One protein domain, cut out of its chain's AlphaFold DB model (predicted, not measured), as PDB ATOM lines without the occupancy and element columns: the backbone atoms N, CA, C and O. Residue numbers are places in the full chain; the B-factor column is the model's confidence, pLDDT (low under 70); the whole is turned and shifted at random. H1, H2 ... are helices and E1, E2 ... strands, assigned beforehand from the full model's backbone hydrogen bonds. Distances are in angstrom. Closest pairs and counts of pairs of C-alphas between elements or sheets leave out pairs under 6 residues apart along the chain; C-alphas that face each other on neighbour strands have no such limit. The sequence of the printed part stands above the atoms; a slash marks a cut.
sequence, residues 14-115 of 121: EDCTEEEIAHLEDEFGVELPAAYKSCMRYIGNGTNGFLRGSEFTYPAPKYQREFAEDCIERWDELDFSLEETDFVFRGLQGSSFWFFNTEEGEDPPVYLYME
ATOM      1  N   GLU A  14      22.387  19.049  11.621       92.31
ATOM      2  CA  GLU A  14      21.244  18.192  11.928       92.31
ATOM      3  C   GLU A  14      20.869  17.348  10.700       92.31
ATOM      4  O   GLU A  14      20.723  17.856   9.577       92.31
ATOM      5  N   ASP A  15      20.726  16.050  10.933       93.38
ATOM      6  CA  ASP A  15      20.254  15.048   9.989       93.38
ATOM      7  C   ASP A  15      18.729  15.059   9.849       93.38
ATOM      8  O   ASP A  15      18.006  15.463  10.758       93.38
ATOM      9  N   CYS A  16      18.232  14.600   8.699       96.62
ATOM     10  CA  CYS A  16      16.829  14.231   8.574       96.62
ATOM     11  C   CYS A  16      16.574  12.855   9.177       96.62
ATOM     12  O   CYS A  16      17.338  11.916   8.932       96.62
ATOM     13  N   THR A  17      15.444  12.715   9.868       97.12
ATOM     14  CA  THR A  17      14.959  11.399  10.291       97.12
ATOM     15  C   THR A  17      14.366  10.627   9.109       97.12
ATOM     16  O   THR A  17      14.009  11.203   8.079       97.12
ATOM     17  N   GLU A  18      14.221   9.305   9.247       97.56
ATOM     18  CA  GLU A  18      13.552   8.503   8.213       97.56
ATOM     19  C   GLU A  18      12.087   8.929   8.027       97.56
ATOM     20  O   GLU A  18      11.575   8.856   6.916       97.56
ATOM     21  N   GLU A  19      11.417   9.412   9.079       97.81
ATOM     22  CA  GLU A  19      10.058   9.951   8.976       97.81
ATOM     23  C   GLU A  19      10.003  11.246   8.159       97.81
ATOM     24  O   GLU A  19       9.059  11.438   7.399       97.81
ATOM     25  N   GLU A  20      10.999  12.128   8.284       97.81
ATOM     26  CA  GLU A  20      11.076  13.361   7.487       97.81
ATOM     27  C   GLU A  20      11.375  13.063   6.014       97.81
ATOM     28  O   GLU A  20      10.783  13.675   5.126       97.81
ATOM     29  N   ILE A  21      12.245  12.084   5.745       97.88
ATOM     30  CA  ILE A  21      12.510  11.606   4.381       97.88
ATOM     31  C   ILE A  21      11.250  10.963   3.787       97.88
ATOM     32  O   ILE A  21      10.870  11.301   2.670       97.88
ATOM     33  N   ALA A  22      10.567  10.098   4.542       97.69
ATOM     34  CA  ALA A  22       9.318   9.476   4.105       97.69
ATOM     35  C   ALA A  22       8.204  10.512   3.887       97.69
ATOM     36  O   ALA A  22       7.372  10.347   2.999       97.69
ATOM     37  N   HIS A  23       8.190  11.598   4.665       97.06
ATOM     38  CA  HIS A  23       7.257  12.697   4.447       97.06
ATOM     39  C   HIS A  23       7.524  13.426   3.125       97.06
ATOM     40  O   HIS A  23       6.568  13.783   2.447       97.06
ATOM     41  N   LEU A  24       8.790  13.615   2.728       96.00
ATOM     42  CA  LEU A  24       9.112  14.137   1.394       96.00
ATOM     43  C   LEU A  24       8.669  13.169   0.288       96.00
ATOM     44  O   LEU A  24       8.092  13.613  -0.697       96.00
ATOM     45  N   GLU A  25       8.909  11.866   0.442       97.31
ATOM     46  CA  GLU A  25       8.451  10.853  -0.526       97.31
ATOM     47  C   GLU A  25       6.919  10.895  -0.702       97.31
ATOM     48  O   GLU A  25       6.428  10.943  -1.829       97.31
ATOM     49  N   ASP A  26       6.163  10.970   0.398       96.81
ATOM     50  CA  ASP A  26       4.694  11.063   0.389       96.81
ATOM     51  C   ASP A  26       4.182  12.387  -0.206       96.81
ATOM     52  O   ASP A  26       3.288  12.375  -1.051       96.81
ATOM     53  N   GLU A  27       4.773  13.521   0.183       94.38
ATOM     54  CA  GLU A  27       4.376  14.858  -0.289       94.38
ATOM     55  C   GLU A  27       4.521  14.997  -1.809       94.38
ATOM     56  O   GLU A  27       3.681  15.621  -2.456       94.38
ATOM     57  N   PHE A  28       5.577  14.414  -2.378       94.12
ATOM     58  CA  PHE A  28       5.854  14.476  -3.811       94.12
ATOM     59  C   PHE A  28       5.333  13.261  -4.587       94.12
ATOM     60  O   PHE A  28       5.352  13.277  -5.814       94.12
ATOM     61  N   GLY A  29       4.861  12.213  -3.905       96.31
ATOM     62  CA  GLY A  29       4.408  10.979  -4.544       96.31
ATOM     63  C   GLY A  29       5.522  10.219  -5.275       96.31
ATOM     64  O   GLY A  29       5.249   9.574  -6.285       96.31
ATOM     65  N   VAL A  30       6.764  10.294  -4.784       96.56
ATOM     66  CA  VAL A  30       7.958   9.691  -5.409       96.56
ATOM     67  C   VAL A  30       8.741   8.827  -4.424       96.56
ATOM     68  O   VAL A  30       8.655   9.016  -3.215       96.56
ATOM     69  N   GLU A  31       9.576   7.921  -4.935       97.88
ATOM     70  CA  GLU A  31      10.640   7.295  -4.144       97.88
ATOM     71  C   GLU A  31      11.945   8.074  -4.339       97.88
ATOM     72  O   GLU A  31      12.381   8.319  -5.465       97.88
ATOM     73  N   LEU A  32      12.583   8.489  -3.244       98.38
ATOM     74  CA  LEU A  32      13.825   9.247  -3.316       98.38
ATOM     75  C   LEU A  32      15.025   8.300  -3.503       98.38
ATOM     76  O   LEU A  32      15.126   7.307  -2.776       98.38
ATOM     77  N   PRO A  33      15.993   8.622  -4.383       98.50
ATOM     78  CA  PRO A  33      17.182   7.801  -4.602       98.50
ATOM     79  C   PRO A  33      18.028   7.613  -3.335       98.50
ATOM     80  O   PRO A  33      18.160   8.532  -2.512       98.50
ATOM     81  N   ALA A  34      18.675   6.453  -3.182       98.44
ATOM     82  CA  ALA A  34      19.558   6.178  -2.049       98.44
ATOM     83  C   ALA A  34      20.676   7.219  -1.881       98.44
ATOM     84  O   ALA A  34      21.006   7.558  -0.739       98.44
ATOM     85  N   ALA A  35      21.232   7.753  -2.975       98.00
ATOM     86  CA  ALA A  35      22.249   8.802  -2.932       98.00
ATOM     87  C   ALA A  35      21.726  10.079  -2.250       98.00
ATOM     88  O   ALA A  35      22.360  10.596  -1.326       98.00
ATOM     89  N   TYR A  36      20.527  10.538  -2.627       98.06
ATOM     90  CA  TYR A  36      19.895  11.702  -2.007       98.06
ATOM     91  C   TYR A  36      19.565  11.446  -0.533       98.06
ATOM     92  O   TYR A  36      19.967  12.224   0.337       98.06
ATOM     93  N   LYS A  37      18.923  10.310  -0.223       98.12
ATOM     94  CA  LYS A  37      18.599   9.928   1.164       98.12
ATOM     95  C   LYS A  37      19.848   9.849   2.038       98.12
ATOM     96  O   LYS A  37      19.829  10.295   3.181       98.12
ATOM     97  N   SER A  38      20.956   9.331   1.501       97.06
ATOM     98  CA  SER A  38      22.245   9.308   2.197       97.06
ATOM     99  C   SER A  38      22.702  10.714   2.584       97.06
ATOM    100  O   SER A  38      23.109  10.909   3.722       97.06
ATOM    101  N   CYS A  39      22.606  11.704   1.695       94.88
ATOM    102  CA  CYS A  39      22.945  13.092   2.024       94.88
ATOM    103  C   CYS A  39      22.025  13.674   3.107       94.88
ATOM    104  O   CYS A  39      22.507  14.301   4.057       94.88
ATOM    105  N   MET A  40      20.715  13.435   3.006       96.31
ATOM    106  CA  MET A  40      19.736  13.979   3.953       96.31
ATOM    107  C   MET A  40      19.946  13.456   5.381       96.31
ATOM    108  O   MET A  40      19.817  14.218   6.336       96.31
ATOM    109  N   ARG A  41      20.410  12.212   5.536       95.69
ATOM    110  CA  ARG A  41      20.795  11.619   6.833       95.69
ATOM    111  C   ARG A  41      22.028  12.242   7.499       95.69
ATOM    112  O   ARG A  41      22.397  11.821   8.588       95.69
ATOM    113  N   TYR A  42      22.705  13.193   6.856       90.94
ATOM    114  CA  TYR A  42      23.873  13.865   7.440       90.94
ATOM    115  C   TYR A  42      23.760  15.383   7.459       90.94
ATOM    116  O   TYR A  42      24.318  16.009   8.354       90.94
ATOM    117  N   ILE A  43      23.114  15.980   6.454       91.31
ATOM    118  CA  ILE A  43      23.052  17.440   6.282       91.31
ATOM    119  C   ILE A  43      21.643  17.933   5.925       91.31
ATOM    120  O   ILE A  43      21.494  19.043   5.417       91.31
ATOM    121  N   GLY A  44      20.628  17.091   6.116       91.62
ATOM    122  CA  GLY A  44      19.302  17.288   5.544       91.62
ATOM    123  C   GLY A  44      18.388  18.230   6.309       91.62
ATOM    124  O   GLY A  44      17.496  18.764   5.672       91.62
ATOM    125  N   ASN A  45      18.572  18.477   7.607       92.94
ATOM    126  CA  ASN A  45      17.595  19.238   8.402       92.94
ATOM    127  C   ASN A  45      18.110  20.636   8.774       92.94
ATOM    128  O   ASN A  45      17.447  21.650   8.555       92.94
ATOM    129  N   GLY A  46      19.366  20.721   9.213       90.25
ATOM    130  CA  GLY A  46      19.973  21.984   9.617       90.25
ATOM    131  C   GLY A  46      21.471  21.989   9.370       90.25
ATOM    132  O   GLY A  46      22.197  21.130   9.840       90.25
ATOM    133  N   THR A  47      21.986  22.978   8.646       87.88
ATOM    134  CA  THR A  47      23.421  23.012   8.292       87.88
ATOM    135  C   THR A  47      24.221  24.007   9.111       87.88
ATOM    136  O   THR A  47      25.431  24.152   8.938       87.88
ATOM    137  N   ASN A  48      23.549  24.756   9.980       84.50
ATOM    138  CA  ASN A  48      24.191  25.733  10.837       84.50
ATOM    139  C   ASN A  48      25.053  26.779  10.085       84.50
ATOM    140  O   ASN A  48      26.091  27.246  10.557       84.50
ATOM    141  N   GLY A  49      24.634  27.154   8.874       80.62
ATOM    142  CA  GLY A  49      25.350  28.097   8.011       80.62
ATOM    143  C   GLY A  49      26.399  27.464   7.093       80.62
ATOM    144  O   GLY A  49      26.934  28.172   6.236       80.62
ATOM    145  N   PHE A  50      26.661  26.161   7.207       81.69
ATOM    146  CA  PHE A  50      27.303  25.413   6.131       81.69
ATOM    147  C   PHE A  50      26.413  25.479   4.879       81.69
ATOM    148  O   PHE A  50      25.197  25.332   4.969       81.69
ATOM    149  N   LEU A  51      27.008  25.793   3.722       85.44
ATOM    150  CA  LEU A  51      26.286  26.056   2.467       85.44
ATOM    151  C   LEU A  51      25.197  27.146   2.579       85.44
ATOM    152  O   LEU A  51      24.166  27.075   1.919       85.44
ATOM    153  N   ARG A  52      25.412  28.184   3.402       86.19
ATOM    154  CA  ARG A  52      24.477  29.318   3.498       86.19
ATOM    155  C   ARG A  52      24.174  29.915   2.118       86.19
ATOM    156  O   ARG A  52      25.091  30.220   1.361       86.19
ATOM    157  N   GLY A  53      22.887  30.156   1.865       86.19
ATOM    158  CA  GLY A  53      22.368  30.621   0.576       86.19
ATOM    159  C   GLY A  53      22.056  29.485  -0.395       86.19
ATOM    160  O   GLY A  53      21.658  29.760  -1.514       86.19
ATOM    161  N   SER A  54      22.276  28.233   0.016       91.56
ATOM    162  CA  SER A  54      21.759  27.051  -0.652       91.56
ATOM    163  C   SER A  54      20.529  26.560   0.099       91.56
ATOM    164  O   SER A  54      20.627  26.151   1.258       91.56
ATOM    165  N   GLU A  55      19.390  26.547  -0.570       94.25
ATOM    166  CA  GLU A  55      18.115  26.136   0.002       94.25
ATOM    167  C   GLU A  55      17.851  24.664  -0.335       94.25
ATOM    168  O   GLU A  55      17.335  24.362  -1.405       94.25
ATOM    169  N   PHE A  56      18.249  23.740   0.546       95.19
ATOM    170  CA  PHE A  56      18.100  22.290   0.313       95.19
ATOM    171  C   PHE A  56      17.682  21.482   1.547       95.19
ATOM    172  O   PHE A  56      17.276  20.329   1.417       95.19
ATOM    173  N   THR A  57      17.795  22.055   2.747       95.19
ATOM    174  CA  THR A  57      17.432  21.357   3.981       95.19
ATOM    175  C   THR A  57      15.920  21.215   4.092       95.19
ATOM    176  O   THR A  57      15.195  22.149   3.767       95.19
ATOM    177  N   TYR A  58      15.430  20.086   4.585       94.62
ATOM    178  CA  TYR A  58      14.031  19.838   4.883       94.62
ATOM    179  C   TYR A  58      13.396  21.003   5.673       94.62
ATOM    180  O   TYR A  58      14.009  21.520   6.608       94.62
ATOM    181  N   PRO A  59      12.177  21.452   5.311       94.31
ATOM    182  CA  PRO A  59      11.341  20.999   4.194       94.31
ATOM    183  C   PRO A  59      11.535  21.828   2.903       94.31
ATOM    184  O   PRO A  59      10.644  21.868   2.060       94.31
ATOM    185  N   ALA A  60      12.668  22.521   2.729       93.94
ATOM    186  CA  ALA A  60      12.901  23.455   1.623       93.94
ATOM    187  C   ALA A  60      12.628  22.903   0.212       93.94
ATOM    188  O   ALA A  60      12.085  23.691  -0.567       93.94
ATOM    189  N   PRO A  61      12.934  21.629  -0.135       95.56
ATOM    190  CA  PRO A  61      12.648  21.082  -1.467       95.56
ATOM    191  C   PRO A  61      11.210  21.318  -1.945       95.56
ATOM    192  O   PRO A  61      11.009  21.642  -3.111       95.56
ATOM    193  N   LYS A  62      10.226  21.285  -1.029       91.75
ATOM    194  CA  LYS A  62       8.818  21.619  -1.311       91.75
ATOM    195  C   LYS A  62       8.673  22.948  -2.047       91.75
ATOM    196  O   LYS A  62       8.089  23.016  -3.119       91.75
ATOM    197  N   TYR A  63       9.252  23.997  -1.476       94.31
ATOM    198  CA  TYR A  63       9.161  25.341  -2.035       94.31
ATOM    199  C   TYR A  63      10.104  25.533  -3.227       94.31
ATOM    200  O   TYR A  63       9.850  26.381  -4.075       94.31
ATOM    201  N   GLN A  64      11.194  24.759  -3.313       96.44
ATOM    202  CA  GLN A  64      12.109  24.854  -4.456       96.44
ATOM    203  C   GLN A  64      11.467  24.363  -5.750       96.44
ATOM    204  O   GLN A  64      11.718  24.965  -6.790       96.44
ATOM    205  N   ARG A  65      10.618  23.328  -5.689       95.62
ATOM    206  CA  ARG A  65       9.821  22.893  -6.843       95.62
ATOM    207  C   ARG A  65       8.930  24.026  -7.355       95.62
ATOM    208  O   ARG A  65       9.046  24.386  -8.521       95.62
ATOM    209  N   GLU A  66       8.143  24.633  -6.466       95.44
ATOM    210  CA  GLU A  66       7.251  25.752  -6.805       95.44
ATOM    211  C   GLU A  66       8.031  26.930  -7.414       95.44
ATOM    212  O   GLU A  66       7.652  27.464  -8.451       95.44
ATOM    213  N   PHE A  67       9.164  27.317  -6.814       95.50
ATOM    214  CA  PHE A  67       9.988  28.406  -7.346       95.50
ATOM    215  C   PHE A  67      10.623  28.085  -8.700       95.50
ATOM    216  O   PHE A  67      10.753  28.986  -9.528       95.50
ATOM    217  N   ALA A  68      11.023  26.834  -8.931       95.31
ATOM    218  CA  ALA A  68      11.571  26.416 -10.213       95.31
ATOM    219  C   ALA A  68      10.508  26.503 -11.317       95.31
ATOM    220  O   ALA A  68      10.788  27.080 -12.366       95.31
ATOM    221  N   GLU A  69       9.295  26.006 -11.061       95.00
ATOM    222  CA  GLU A  69       8.156  26.092 -11.987       95.00
ATOM    223  C   GLU A  69       7.808  27.551 -12.302       95.00
ATOM    224  O   GLU A  69       7.817  27.942 -13.468       95.00
ATOM    225  N   ASP A  70       7.658  28.390 -11.272       93.81
ATOM    226  CA  ASP A  70       7.450  29.838 -11.402       93.81
ATOM    227  C   ASP A  70       8.523  30.512 -12.272       93.81
ATOM    228  O   ASP A  70       8.250  31.456 -13.018       93.81
ATOM    229  N   CYS A  71       9.781  30.092 -12.127       93.56
ATOM    230  CA  CYS A  71      10.890  30.626 -12.906       93.56
ATOM    231  C   CYS A  71      10.856  30.138 -14.354       93.56
ATOM    232  O   CYS A  71      11.154  30.936 -15.234       93.56
ATOM    233  N   ILE A  72      10.523  28.873 -14.609       93.50
ATOM    234  CA  ILE A  72      10.401  28.297 -15.958       93.50
ATOM    235  C   ILE A  72       9.256  28.974 -16.720       93.50
ATOM    236  O   ILE A  72       9.459  29.448 -17.834       93.50
ATOM    237  N   GLU A  73       8.087  29.119 -16.088       92.25
ATOM    238  CA  GLU A  73       6.890  29.723 -16.690       92.25
ATOM    239  C   GLU A  73       7.072  31.197 -17.086       92.25
ATOM    240  O   GLU A  73       6.367  31.699 -17.959       92.25
ATOM    241  N   ARG A  74       8.020  31.915 -16.468       91.62
ATOM    242  CA  ARG A  74       8.328  33.314 -16.823       91.62
ATOM    243  C   ARG A  74       9.049  33.458 -18.164       91.62
ATOM    244  O   ARG A  74       9.101  34.573 -18.687       91.62
ATOM    245  N   TRP A  75       9.601  32.378 -18.712       88.81
ATOM    246  CA  TRP A  75      10.368  32.391 -19.954       88.81
ATOM    247  C   TRP A  75       9.599  31.689 -21.075       88.81
ATOM    248  O   TRP A  75       9.820  30.516 -21.345       88.81
ATOM    249  N   ASP A  76       8.748  32.437 -21.788       81.38
ATOM    250  CA  ASP A  76       7.908  31.922 -22.892       81.38
ATOM    251  C   ASP A  76       8.694  31.182 -24.001       81.38
ATOM    252  O   ASP A  76       8.134  30.362 -24.728       81.38
ATOM    253  N   GLU A  77       9.984  31.491 -24.176       84.94
ATOM    254  CA  GLU A  77      10.851  30.859 -25.185       84.94
ATOM    255  C   GLU A  77      11.525  29.566 -24.688       84.94
ATOM    256  O   GLU A  77      12.155  28.849 -25.477       84.94
ATOM    257  N   LEU A  78      11.403  29.250 -23.397       87.19
ATOM    258  CA  LEU A  78      11.982  28.057 -22.804       87.19
ATOM    259  C   LEU A  78      11.057  26.855 -23.038       87.19
ATOM    260  O   LEU A  78      10.091  26.622 -22.324       87.19
ATOM    261  N   ASP A  79      11.388  26.059 -24.052       88.69
ATOM    262  CA  ASP A  79      10.736  24.771 -24.329       88.69
ATOM    263  C   ASP A  79      11.234  23.693 -23.343       88.69
ATOM    264  O   ASP A  79      12.063  22.843 -23.696       88.69
ATOM    265  N   PHE A  80      10.826  23.827 -22.078       91.12
ATOM    266  CA  PHE A  80      11.124  22.923 -20.968       91.12
ATOM    267  C   PHE A  80      10.045  23.029 -19.880       91.12
ATOM    268  O   PHE A  80       9.567  24.116 -19.572       91.12
ATOM    269  N   SER A  81       9.714  21.899 -19.264       94.19
ATOM    270  CA  SER A  81       8.903  21.792 -18.053       94.19
ATOM    271  C   SER A  81       9.460  20.659 -17.202       94.19
ATOM    272  O   SER A  81      10.018  19.709 -17.746       94.19
ATOM    273  N   LEU A  82       9.297  20.746 -15.885       95.50
ATOM    274  CA  LEU A  82       9.672  19.657 -14.989       95.50
ATOM    275  C   LEU A  82       8.622  18.540 -15.038       95.50
ATOM    276  O   LEU A  82       7.425  18.807 -14.907       95.50
ATOM    277  N   GLU A  83       9.068  17.296 -15.145       96.12
ATOM    278  CA  GLU A  83       8.202  16.117 -15.065       96.12
ATOM    279  C   GLU A  83       7.752  15.866 -13.613       96.12
ATOM    280  O   GLU A  83       8.356  16.374 -12.664       96.12
ATOM    281  N   GLU A  84       6.702  15.065 -13.401       95.69
ATOM    282  CA  GLU A  84       6.249  14.684 -12.044       95.69
ATOM    283  C   GLU A  84       7.340  13.928 -11.263       95.69
ATOM    284  O   GLU A  84       7.446  14.045 -10.046       95.69
ATOM    285  N   THR A  85       8.195  13.198 -11.978       97.25
ATOM    286  CA  THR A  85       9.329  12.438 -11.434       97.25
ATOM    287  C   THR A  85      10.571  13.299 -11.190       97.25
ATOM    288  O   THR A  85      11.551  12.814 -10.627       97.25
ATOM    289  N   ASP A  86      10.577  14.566 -11.614       97.62
ATOM    290  CA  ASP A  86      11.712  15.461 -11.389       97.62
ATOM    291  C   ASP A  86      11.652  16.064  -9.981       97.62
ATOM    292  O   ASP A  86      10.806  16.899  -9.647       97.62
ATOM    293  N   PHE A  87      12.600  15.678  -9.136       98.38
ATOM    294  CA  PHE A  87      12.676  16.154  -7.765       98.38
ATOM    295  C   PHE A  87      13.653  17.328  -7.648       98.38
ATOM    296  O   PHE A  87      14.875  17.158  -7.712       98.38
ATOM    297  N   VAL A  88      13.118  18.536  -7.452       98.00
ATOM    298  CA  VAL A  88      13.914  19.752  -7.227       98.00
ATOM    299  C   VAL A  88      14.392  19.787  -5.780       98.00
ATOM    300  O   VAL A  88      13.664  20.177  -4.867       98.00
ATOM    301  N   PHE A  89      15.638  19.382  -5.553       97.50
ATOM    302  CA  PHE A  89      16.162  19.206  -4.199       97.50
ATOM    303  C   PHE A  89      16.891  20.427  -3.640       97.50
ATOM    304  O   PHE A  89      17.175  20.472  -2.440       97.50
ATOM    305  N   ARG A  90      17.257  21.394  -4.488       96.81
ATOM    306  CA  ARG A  90      18.074  22.537  -4.076       96.81
ATOM    307  C   ARG A  90      17.801  23.770  -4.922       96.81
ATOM    308  O   ARG A  90      17.858  23.702  -6.145       96.81
ATOM    309  N   GLY A  91      17.647  24.906  -4.255       96.38
ATOM    310  CA  GLY A  91      17.727  26.233  -4.855       96.38
ATOM    311  C   GLY A  91      19.002  26.972  -4.459       96.38
ATOM    312  O   GLY A  91      19.672  26.635  -3.475       96.38
ATOM    313  N   LEU A  92      19.339  27.980  -5.257       94.50
ATOM    314  CA  LEU A  92      20.333  28.995  -4.935       94.50
ATOM    315  C   LEU A  92      19.753  30.363  -5.293       94.50
ATOM    316  O   LEU A  92      19.602  30.696  -6.469       94.50
ATOM    317  N   GLN A  93      19.430  31.151  -4.266       86.25
ATOM    318  CA  GLN A  93      18.984  32.552  -4.389       86.25
ATOM    319  C   GLN A  93      17.766  32.783  -5.310       86.25
ATOM    320  O   GLN A  93      17.542  33.905  -5.758       86.25
ATOM    321  N   GLY A  94      16.958  31.749  -5.563       84.56
ATOM    322  CA  GLY A  94      15.713  31.852  -6.331       84.56
ATOM    323  C   GLY A  94      15.872  31.984  -7.850       84.56
ATOM    324  O   GLY A  94      14.907  32.360  -8.504       84.56
ATOM    325  N   SER A  95      17.050  31.702  -8.416       88.44
ATOM    326  CA  SER A  95      17.276  31.748  -9.876       88.44
ATOM    327  C   SER A  95      18.042  30.549 -10.439       88.44
ATOM    328  O   SER A  95      18.240  30.442 -11.650       88.44
ATOM    329  N   SER A  96      18.500  29.638  -9.581       94.69
ATOM    330  CA  SER A  96      19.172  28.407  -9.995       94.69
ATOM    331  C   SER A  96      18.682  27.237  -9.161       94.69
ATOM    332  O   SER A  96      18.642  27.327  -7.932       94.69
ATOM    333  N   PHE A  97      18.333  26.146  -9.831       97.31
ATOM    334  CA  PHE A  97      17.683  24.993  -9.226       97.31
ATOM    335  C   PHE A  97      18.369  23.712  -9.683       97.31
ATOM    336  O   PHE A  97      18.642  23.535 -10.868       97.31
ATOM    337  N   TRP A  98      18.646  22.823  -8.735       98.06
ATOM    338  CA  TRP A  98      19.163  21.493  -9.014       98.06
ATOM    339  C   TRP A  98      18.064  20.471  -8.800       98.06
ATOM    340  O   TRP A  98      17.359  20.501  -7.783       98.06
ATOM    341  N   PHE A  99      17.955  19.555  -9.747       98.38
ATOM    342  CA  PHE A  99      16.975  18.487  -9.721       98.38
ATOM    343  C   PHE A  99      17.560  17.204 -10.301       98.38
ATOM    344  O   PHE A  99      18.602  17.216 -10.954       98.38
ATOM    345  N   PHE A 100      16.902  16.091 -10.027       98.56
ATOM    346  CA  PHE A 100      17.180  14.801 -10.644       98.56
ATOM    347  C   PHE A 100      15.858  14.094 -10.913       98.56
ATOM    348  O   PHE A 100      14.858  14.382 -10.253       98.56
ATOM    349  N   ASN A 101      15.864  13.145 -11.841       98.19
ATOM    350  CA  ASN A 101      14.709  12.301 -12.089       98.19
ATOM    351  C   ASN A 101      14.731  11.089 -11.139       98.19
ATOM    352  O   ASN A 101      15.731  10.374 -11.053       98.19
ATOM    353  N   THR A 102      13.647  10.867 -10.396       98.25
ATOM    354  CA  THR A 102      13.546   9.798  -9.387       98.25
ATOM    355  C   THR A 102      13.484   8.394  -9.991       98.25
ATOM    356  O   THR A 102      13.766   7.422  -9.294       98.25
ATOM    357  N   GLU A 103      13.188   8.265 -11.286       98.00
ATOM    358  CA  GLU A 103      13.121   6.979 -11.989       98.00
ATOM    359  C   GLU A 103      14.449   6.577 -12.659       98.00
ATOM    360  O   GLU A 103      14.568   5.470 -13.194       98.00
ATOM    361  N   GLU A 104      15.491   7.414 -12.593       97.69
ATOM    362  CA  GLU A 104      16.804   7.149 -13.207       97.69
ATOM    363  C   GLU A 104      17.783   6.376 -12.297       97.69
ATOM    364  O   GLU A 104      18.991   6.318 -12.541       97.69
ATOM    365  N   GLY A 105      17.252   5.700 -11.277       97.56
ATOM    366  CA  GLY A 105      17.984   4.798 -10.390       97.56
ATOM    367  C   GLY A 105      18.399   5.427  -9.060       97.56
ATOM    368  O   GLY A 105      17.965   6.505  -8.679       97.56
ATOM    369  N   GLU A 106      19.248   4.714  -8.319       98.25
ATOM    370  CA  GLU A 106      19.606   5.063  -6.932       98.25
ATOM    371  C   GLU A 106      20.616   6.216  -6.799       98.25
ATOM    372  O   GLU A 106      20.796   6.763  -5.708       98.25
ATOM    373  N   ASP A 107      21.283   6.558  -7.899       98.19
ATOM    374  CA  ASP A 107      22.259   7.645  -8.023       98.19
ATOM    375  C   ASP A 107      22.071   8.314  -9.399       98.19
ATOM    376  O   ASP A 107      22.846   8.057 -10.328       98.19
ATOM    377  N   PRO A 108      20.962   9.053  -9.586       98.25
ATOM    378  CA  PRO A 108      20.601   9.616 -10.878       98.25
ATOM    379  C   PRO A 108      21.514  10.794 -11.245       98.25
ATOM    380  O   PRO A 108      22.096  11.440 -10.364       98.25
ATOM    381  N   PRO A 109      21.631  11.126 -12.542       98.25
ATOM    382  CA  PRO A 109      22.256  12.371 -12.946       98.25
ATOM    383  C   PRO A 109      21.518  13.571 -12.339       98.25
ATOM    384  O   PRO A 109      20.294  13.586 -12.202       98.25
ATOM    385  N   VAL A 110      22.285  14.596 -11.979       98.31
ATOM    386  CA  VAL A 110      21.758  15.850 -11.442       98.31
ATOM    387  C   VAL A 110      21.847  16.908 -12.526       98.31
ATOM    388  O   VAL A 110      22.910  17.118 -13.094       98.31
ATOM    389  N   TYR A 111      20.743  17.603 -12.748       98.06
ATOM    390  CA  TYR A 111      20.633  18.699 -13.693       98.06
ATOM    391  C   TYR A 111      20.601  20.032 -12.951       98.06
ATOM    392  O   TYR A 111      20.072  20.136 -11.840       98.06
ATOM    393  N   LEU A 112      21.143  21.063 -13.585       97.12
ATOM    394  CA  LEU A 112      21.071  22.455 -13.172       97.12
ATOM    395  C   LEU A 112      20.199  23.220 -14.164       97.12
ATOM    396  O   LEU A 112      20.555  23.365 -15.329       97.12
ATOM    397  N   TYR A 113      19.097  23.769 -13.674       95.56
ATOM    398  CA  TYR A 113      18.366  24.833 -14.347       95.56
ATOM    399  C   TYR A 113      18.858  26.195 -13.842       95.56
ATOM    400  O   TYR A 113      18.851  26.456 -12.635       95.56
ATOM    401  N   MET A 114      19.266  27.072 -14.758       92.38
ATOM    402  CA  MET A 114      19.504  28.490 -14.485       92.38
ATOM    403  C   MET A 114      18.522  29.312 -15.309       92.38
ATOM    404  O   MET A 114      18.246  28.966 -16.457       92.38
ATOM    405  N   GLU A 115      18.018  30.391 -14.715       85.81
ATOM    406  CA  GLU A 115      17.182  31.399 -15.374       85.81
ATOM    407  C   GLU A 115      17.597  31.634 -16.836       85.81
ATOM    408  O   GLU A 115      18.785  31.753 -17.099       85.81
TER     409      GLU A 115
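AT A GLANCE: This is residues 14 to 115 of the 121 residues of an uncharacterized protein of Natrialba chahannaoensis JCM 10990 (UniProt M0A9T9). A small, strongly twisted sheet of three strands has one helix, H3, laid across one face, and two further helices, H1 and H2, sit off the sheet toward one end of the long axis. At the other end lies the loop of residues 74 to 85, which joins H3 to E1. The 102 printed residues run H1, H2, H3, E1, E2, E3, a mixed class; the sheet, in order E1, E2, E3, is antiparallel. The whole is compact, with a radius of gyration of the C-alphas of 13.3 A and spans of 40 by 30 by 21 A.

HOW THE PARTS SIT: E1, residues 86 to 92, E2, residues 96 to 101, and E3, residues 110 to 114, form a meander, each strand the antiparallel neighbour of the one before. E1 and E2 are a hairpin, with N 87 and O 100 at 2.8 A; E2 and E3 are another, with N 99 and O 111 at 3.0 A. H3, residues 60 to 73, is on the sheet at a height of 7.9 A, making two layers, a helix on one face of a sheet. On the local plane it runs across the strands, at 88 degrees to E1; the closest C-alphas of the two, Pro 61 and Phe 89, are 4.8 A apart. H1, residues 18 to 28, and H2, residues 34 to 43, are close but not clearly touching, the C-alphas of Ile 21 and Lys 37 being closest at 7.1 A, at a steep tilt of 57 degrees, opposite ways. Neither is on the sheet. Each O i to N i+4 pair of H1 is within hydrogen-bond range, against 5 of 6 in H2 and 9 of 10 in H3.

IN THESE COORDINATES: H1 begins at C-alpha 18 (13.552, 8.503, 8.213) and E3 ends at C-alpha 114 (19.504, 28.490, -14.485). H3 measures 20.3 A, E1 17.3 A and E2 16.8 A.

THE WHOLE: The two C-alphas farthest apart, of Thr 17 and Glu 77, are 40.7 A apart. The links H2 to H3 and H3 to E1 are long. The printed part has no cut, and no printed residue is under 70 in pLDDT.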